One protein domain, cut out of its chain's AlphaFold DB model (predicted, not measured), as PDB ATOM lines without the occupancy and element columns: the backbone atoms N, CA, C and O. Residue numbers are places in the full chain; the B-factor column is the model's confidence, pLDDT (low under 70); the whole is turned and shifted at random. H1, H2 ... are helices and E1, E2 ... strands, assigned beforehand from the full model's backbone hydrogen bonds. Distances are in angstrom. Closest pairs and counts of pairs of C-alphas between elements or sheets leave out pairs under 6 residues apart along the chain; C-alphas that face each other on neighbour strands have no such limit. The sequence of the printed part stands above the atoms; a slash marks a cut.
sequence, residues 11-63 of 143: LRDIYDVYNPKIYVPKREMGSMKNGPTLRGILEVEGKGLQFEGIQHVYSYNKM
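This is residues 11 to 63 of the 143 residues of the protein "MBL fold metallo-hydrolase" of Ferroplasma acidiphilum (UniProt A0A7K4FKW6). Two short strands, E1 and E2, lie side by side near one end of a flat model, with H2 packing on E2 and H1 off to one side. From H2 the chain reaches out to H3 at the far end, where residues 39 to 45 stick out, and a long link folds back to E2. The printed part has 53 residues, with three named helices and two named strands in the order H1 E1 H2 H3 E2; the sheet E1 E2 is parallel, and the class is mixed, helices and strands, though under half of the residues are in named elements. It is only just loose, close to compact, with a radius of gyration of the C-alphas of 12.4 A and spans of 36 by 26 by 14 A.

Find C-alpha 22 at (179.559, 185.459, 196.409), where E1, residues 22 to 24, begins; E2 is residues 57 to 59. H2 holds residues 29 to 34, 8.7 A long. H1, residues 11 to 18, runs 10.3 A from C-alpha 11 at (171.542, 190.208, 196.940). H3, residues 41 to 45, ends at C-alpha 45 at (153.071, 190.338, 187.609).

Look first at E1 and E2, parallel at 44 degrees, where N 24 and O 58 are 2.9 A apart, within hydrogen-bond range. E1, H2 H3, E2 form a strand-helix-strand unit, two parallel neighbour strands with helices between, and its crossover is right-handed. The closest C-alphas of H2 and E2 are those of Met 29 and Val 57, 6.7 A apart. H1 and H2 are apart, and so are H2 and H3. In H1, H2 and H3 every O i to N i+4 pair is within hydrogen-bond range.

The two C-alphas farthest apart, of Glu 45 and Lys 62, are 36.7 A from each other. The printed part has no cut. The link from H3 to E2, 11 residues, is long. No printed residue is under 70 in pLDDT.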
ATOM      1  N   LEU A  11     170.096 190.422 196.877       93.00
ATOM      2  CA  LEU A  11     171.542 190.208 196.940       93.00
ATOM      3  C   LEU A  11     172.337 191.420 196.435       93.00
ATOM      4  O   LEU A  11     173.454 191.626 196.903       93.00
ATOM      5  N   ARG A  12     171.772 192.230 195.527       93.75
ATOM      6  CA  ARG A  12     172.390 193.484 195.061       93.75
ATOM      7  C   ARG A  12     172.570 194.469 196.217       93.75
ATOM      8  O   ARG A  12     173.688 194.923 196.438       93.75
ATOM      9  N   ASP A  13     171.520 194.690 197.004       93.38
ATOM     10  CA  ASP A  13     171.549 195.592 198.160       93.38
ATOM     11  C   ASP A  13     172.563 195.122 199.214       93.38
ATOM     12  O   ASP A  13     173.361 195.905 199.729       93.38
ATOM     13  N   ILE A  14     172.596 193.812 199.497       94.62
ATOM     14  CA  ILE A  14     173.591 193.214 200.404       94.62
ATOM     15  C   ILE A  14     175.009 193.406 199.851       94.62
ATOM     16  O   ILE A  14     175.938 193.693 200.609       94.62
ATOM     17  N   TYR A  15     175.192 193.243 198.540       96.00
ATOM     18  CA  TYR A  15     176.490 193.404 197.902       96.00
ATOM     19  C   TYR A  15     177.000 194.842 197.979       96.00
ATOM     20  O   TYR A  15     178.165 195.047 198.308       96.00
ATOM     21  N   ASP A  16     176.141 195.828 197.740       95.19
ATOM     22  CA  ASP A  16     176.537 197.236 197.779       95.19
ATOM     23  C   ASP A  16     176.889 197.709 199.198       95.19
ATOM     24  O   ASP A  16     177.779 198.542 199.363       95.19
ATOM     25  N   VAL A  17     176.255 197.138 200.229       97.44
ATOM     26  CA  VAL A  17     176.537 197.488 201.631       97.44
ATOM     27  C   VAL A  17     177.766 196.759 202.180       97.44
ATOM     28  O   VAL A  17     178.590 197.370 202.859       97.44
ATOM     29  N   TYR A  18     177.893 195.455 201.924       97.38
ATOM     30  CA  TYR A  18     178.876 194.603 202.610       97.38
ATOM     31  C   TYR A  18     180.004 194.088 201.713       97.38
ATOM     32  O   TYR A  18     180.981 193.546 202.228       97.38
ATOM     33  N   ASN A  19     179.877 194.219 200.388       95.62
ATOM     34  CA  ASN A  19     180.813 193.708 199.382       95.62
ATOM     35  C   ASN A  19     181.314 192.267 199.667       95.62
ATOM     36  O   ASN A  19     182.525 192.023 199.729       95.62
ATOM     37  N   PRO A  20     180.408 191.294 199.899       95.56
ATOM     38  CA  PRO A  20     180.795 189.940 200.252       95.56
ATOM     39  C   PRO A  20     181.351 189.184 199.039       95.56
ATOM     40  O   PRO A  20     180.997 189.445 197.887       95.56
ATOM     41  N   LYS A  21     182.156 188.146 199.297       95.19
ATOM     42  CA  LYS A  21     182.458 187.138 198.271       95.19
ATOM     43  C   LYS A  21     181.224 186.270 198.035       95.19
ATOM     44  O   LYS A  21     180.748 185.609 198.954       95.19
ATOM     45  N   ILE A  22     180.739 186.239 196.796       95.12
ATOM     46  CA  ILE A  22     179.559 185.459 196.409       95.12
ATOM     47  C   ILE A  22     179.994 184.202 195.656       95.12
ATOM     48  O   ILE A  22     180.651 184.283 194.615       95.12
ATOM     49  N   TYR A  23     179.595 183.040 196.170       95.00
ATOM     50  CA  TYR A  23     179.887 181.731 195.591       95.00
ATOM     51  C   TYR A  23     178.615 181.093 195.027       95.00
ATOM     52  O   TYR A  23     177.612 180.982 195.725       95.00
ATOM     53  N   VAL A  24     178.660 180.648 193.770       93.31
ATOM     54  CA  VAL A  24     177.509 180.058 193.064       93.31
ATOM     55  C   VAL A  24     177.926 178.877 192.181       93.31
ATOM     56  O   VAL A  24     179.115 178.717 191.882       93.31
ATOM     57  N   PRO A  25     176.985 178.021 191.740       91.88
ATOM     58  CA  PRO A  25     177.265 177.025 190.712       91.88
ATOM     59  C   PRO A  25     177.787 177.677 189.431       91.88
ATOM     60  O   PRO A  25     177.254 178.686 188.976       91.88
ATOM     61  N   LYS A  26     178.816 177.085 188.808       91.62
ATOM     62  CA  LYS A  26     179.465 177.652 187.608       91.62
ATOM     63  C   LYS A  26     178.470 177.953 186.479       91.62
ATOM     64  O   LYS A  26     178.640 178.939 185.770       91.62
ATOM     65  N   ARG A  27     177.447 177.111 186.317       90.19
ATOM     66  CA  ARG A  27     176.407 177.264 185.292       90.19
ATOM     67  C   ARG A  27     175.435 178.414 185.581       90.19
ATOM     68  O   ARG A  27     174.961 179.039 184.644       90.19
ATOM     69  N   GLU A  28     175.239 178.762 186.850       89.94
ATOM     70  CA  GLU A  28     174.352 179.848 187.289       89.94
ATOM     71  C   GLU A  28     175.057 181.216 187.362       89.94
ATOM     72  O   GLU A  28     174.426 182.250 187.578       89.94
ATOM     73  N   MET A  29     176.379 181.264 187.145       92.25
ATOM     74  CA  MET A  29     177.135 182.522 187.146       92.25
ATOM     75  C   MET A  29     176.618 183.518 186.097       92.25
ATOM     76  O   MET A  29     176.690 184.720 186.327       92.25
ATOM     77  N   GLY A  30     176.117 183.041 184.953       92.25
ATOM     78  CA  GLY A  30     175.528 183.905 183.924       92.25
ATOM     79  C   GLY A  30     174.275 184.619 184.432       92.25
ATOM     80  O   GLY A  30     174.205 185.843 184.366       92.25
ATOM     81  N   SER A  31     173.341 183.865 185.019       89.44
ATOM     82  CA  SER A  31     172.123 184.385 185.654       89.44
ATOM     83  C   SER A  31     172.456 185.431 186.723       89.44
ATOM     84  O   SER A  31     171.904 186.523 186.723       89.44
ATOM     85  N   MET A  32     173.446 185.148 187.575       92.19
ATOM     86  CA  MET A  32     173.914 186.097 188.591       92.19
ATOM     87  C   MET A  32     174.450 187.410 188.012       92.19
ATOM     88  O   MET A  32     174.195 188.472 188.573       92.19
ATOM     89  N   LYS A  33     175.209 187.348 186.914       93.81
ATOM     90  CA  LYS A  33     175.832 188.526 186.286       93.81
ATOM     91  C   LYS A  33     174.853 189.362 185.478       93.81
ATOM     92  O   LYS A  33     175.030 190.573 185.395       93.81
ATOM     93  N   ASN A  34     173.855 188.721 184.881       90.75
ATOM     94  CA  ASN A  34     172.849 189.384 184.057       90.75
ATOM     95  C   ASN A  34     171.672 189.918 184.883       90.75
ATOM     96  O   ASN A  34     170.905 190.725 184.370       90.75
ATOM     97  N   GLY A  35     171.549 189.474 186.135       89.12
ATOM     98  CA  GLY A  35     170.421 189.778 187.002       89.12
ATOM     99  C   GLY A  35     169.481 188.581 187.142       89.12
ATOM    100  O   GLY A  35     169.222 187.883 186.154       89.12
ATOM    101  N   PRO A  36     168.969 188.303 188.354       85.25
ATOM    102  CA  PRO A  36     168.034 187.207 188.555       85.25
ATOM    103  C   PRO A  36     166.731 187.442 187.792       85.25
ATOM    104  O   PRO A  36     166.238 188.564 187.693       85.25
ATOM    105  N   THR A  37     166.144 186.361 187.287       81.56
ATOM    106  CA  THR A  37     164.856 186.415 186.596       81.56
ATOM    107  C   THR A  37     163.705 186.090 187.541       81.56
ATOM    108  O   THR A  37     163.841 185.322 188.501       81.56
ATOM    109  N   LEU A  38     162.544 186.666 187.240       83.00
ATOM    110  CA  LEU A  38     161.274 186.245 187.820       83.00
ATOM    111  C   LEU A  38     160.864 184.903 187.202       83.00
ATOM    112  O   LEU A  38     161.219 184.600 186.062       83.00
ATOM    113  N   ARG A  39     160.135 184.087 187.966       78.19
ATOM    114  CA  ARG A  39     159.621 182.786 187.518       78.19
ATOM    115  C   ARG A  39     158.178 182.599 187.972       78.19
ATOM    116  O   ARG A  39     157.783 183.091 189.029       78.19
ATOM    117  N   GLY A  40     157.404 181.840 187.199       78.50
ATOM    118  CA  GLY A  40     156.025 181.497 187.548       78.50
ATOM    119  C   GLY A  40     155.108 182.721 187.546       78.50
ATOM    120  O   GLY A  40     155.211 183.572 186.669       78.50
ATOM    121  N   ILE A  41     154.209 182.829 188.530       80.44
ATOM    122  CA  ILE A  41     153.245 183.943 188.589       80.44
ATOM    123  C   ILE A  41     153.926 185.315 188.706       80.44
ATOM    124  O   ILE A  41     153.454 186.290 188.127       80.44
ATOM    125  N   LEU A  42     155.094 185.364 189.356       80.69
ATOM    126  CA  LEU A  42     155.880 186.586 189.509       80.69
ATOM    127  C   LEU A  42     156.396 187.118 188.169       80.69
ATOM    128  O   LEU A  42     156.555 188.321 188.017       80.69
ATOM    129  N   GLU A  43     156.643 186.245 187.188       83.44
ATOM    130  CA  GLU A  43     157.058 186.662 185.843       83.44
ATOM    131  C   GLU A  43     155.954 187.457 185.133       83.44
ATOM    132  O   GLU A  43     156.234 188.424 184.424       83.44
ATOM    133  N   VAL A  44     154.693 187.077 185.361       83.38
ATOM    134  CA  VAL A  44     153.527 187.765 184.794       83.38
ATOM    135  C   VAL A  44     153.316 189.111 185.480       83.38
ATOM    136  O   VAL A  44     153.166 190.125 184.800       83.38
ATOM    137  N   GLU A  45     153.326 189.129 186.814       86.44
ATOM    138  CA  GLU A  45     153.071 190.338 187.609       86.44
ATOM    139  C   GLU A  45     154.199 191.370 187.494       86.44
ATOM    140  O   GLU A  45     153.941 192.570 187.431       86.44
ATOM    141  N   GLY A  46     155.451 190.915 187.425       82.50
ATOM    142  CA  GLY A  46     156.636 191.766 187.329       82.50
ATOM    143  C   GLY A  46     157.149 191.965 185.905       82.50
ATOM    144  O   GLY A  46     158.328 192.270 185.717       82.50
ATOM    145  N   LYS A  47     156.307 191.764 184.884       84.44
ATOM    146  CA  LYS A  47     156.717 191.890 183.482       84.44
ATOM    147  C   LYS A  47     157.341 193.265 183.211       84.44
ATOM    148  O   LYS A  47     156.706 194.298 183.392       84.44
ATOM    149  N   GLY A  48     158.576 193.259 182.709       82.38
ATOM    150  CA  GLY A  48     159.338 194.473 182.397       82.38
ATOM    151  C   GLY A  48     160.253 194.957 183.524       82.38
ATOM    152  O   GLY A  48     161.076 195.835 183.275       82.38
ATOM    153  N   LEU A  49     160.176 194.366 184.721       84.81
ATOM    154  CA  LEU A  49     161.182 194.584 185.756       84.81
ATOM    155  C   LEU A  49     162.507 193.941 185.340       84.81
ATOM    156  O   LEU A  49     162.547 192.813 184.844       84.81
ATOM    157  N   GLN A  50     163.592 194.674 185.561       82.75
ATOM    158  CA  GLN A  50     164.955 194.192 185.400       82.75
ATOM    159  C   GLN A  50     165.673 194.346 186.731       82.75
ATOM    160  O   GLN A  50     165.534 195.367 187.403       82.75
ATOM    161  N   PHE A  51     166.431 193.324 187.102       87.50
ATOM    162  CA  PHE A  51     167.215 193.312 188.327       87.50
ATOM    163  C   PHE A  51     168.683 193.429 187.958       87.50
ATOM    164  O   PHE A  51     169.144 192.770 187.029       87.50
ATOM    165  N   GLU A  52     169.422 194.266 188.674       90.75
ATOM    166  CA  GLU A  52     170.853 194.389 188.436       90.75
ATOM    167  C   GLU A  52     171.581 193.114 188.865       90.75
ATOM    168  O   GLU A  52     171.390 192.593 189.967       90.75
ATOM    169  N   GLY A  53     172.440 192.612 187.981       91.94
ATOM    170  CA  GLY A  53     173.324 191.501 188.289       91.94
ATOM    171  C   GLY A  53     174.574 191.923 189.059       91.94
ATOM    172  O   GLY A  53     174.909 193.100 189.183       91.94
ATOM    173  N   ILE A  54     175.315 190.927 189.539       95.00
ATOM    174  CA  ILE A  54     176.573 191.118 190.264       95.00
ATOM    175  C   ILE A  54     177.709 190.493 189.459       95.00
ATOM    176  O   ILE A  54     177.740 189.287 189.219       95.00
ATOM    177  N   GLN A  55     178.674 191.321 189.048       93.44
ATOM    178  CA  GLN A  55     179.775 190.875 188.187       93.44
ATOM    179  C   GLN A  55     180.797 189.999 188.926       93.44
ATOM    180  O   GLN A  55     181.330 189.038 188.356       93.44
ATOM    181  N   HIS A  56     181.047 190.299 190.202       95.25
ATOM    182  CA  HIS A  56     182.055 189.637 191.032       95.25
ATOM    183  C   HIS A  56     181.485 188.411 191.754       95.25
ATOM    184  O   HIS A  56     181.319 188.390 192.972       95.25
ATOM    185  N   VAL A  57     181.200 187.367 190.977       95.75
ATOM    186  CA  VAL A  57     180.788 186.053 191.487       95.75
ATOM    187  C   VAL A  57     181.844 184.990 191.199       95.75
ATOM    188  O   VAL A  57     182.534 185.025 190.174       95.75
ATOM    189  N   TYR A  58     181.953 184.012 192.093       95.81
ATOM    190  CA  TYR A  58     182.930 182.929 192.036       95.81
ATOM    191  C   TYR A  58     182.225 181.574 191.975       95.81
ATOM    192  O   TYR A  58     181.134 181.397 192.507       95.81
ATOM    193  N   SER A  59     182.867 180.585 191.351       94.50
ATOM    194  CA  SER A  59     182.417 179.196 191.492       94.50
ATOM    195  C   SER A  59     182.587 178.756 192.942       94.50
ATOM    196  O   SER A  59     183.655 178.989 193.514       94.50
ATOM    197  N   TYR A  60     181.599 178.059 193.507       93.56
ATOM    198  CA  TYR A  60     181.730 177.468 194.843       93.56
ATOM    199  C   TYR A  60     182.891 176.467 194.949       93.56
ATOM    200  O   TYR A  60     183.383 176.235 196.043       93.56
ATOM    201  N   ASN A  61     183.416 175.939 193.835       91.94
ATOM    202  CA  ASN A  61     184.630 175.105 193.844       91.94
ATOM    203  C   ASN A  61     185.885 175.864 194.317       91.94
ATOM    204  O   ASN A  61     186.917 175.246 194.546       91.94
ATOM    205  N   LYS A  62     185.831 177.201 194.384       93.81
ATOM    206  CA  LYS A  62     186.887 178.065 194.931       93.81
ATOM    207  C   LYS A  62     186.584 178.524 196.362       93.81
ATOM    208  O   LYS A  62     187.243 179.440 196.852       93.81
ATOM    209  N   MET A  63     185.525 178.001 196.973       93.94
ATOM    210  CA  MET A  63     185.178 178.318 198.350       93.94
ATOM    211  C   MET A  63     186.174 177.624 199.271       93.94
ATOM    212  O   MET A  63     186.386 176.422 199.158       93.94
TER     213      MET A  63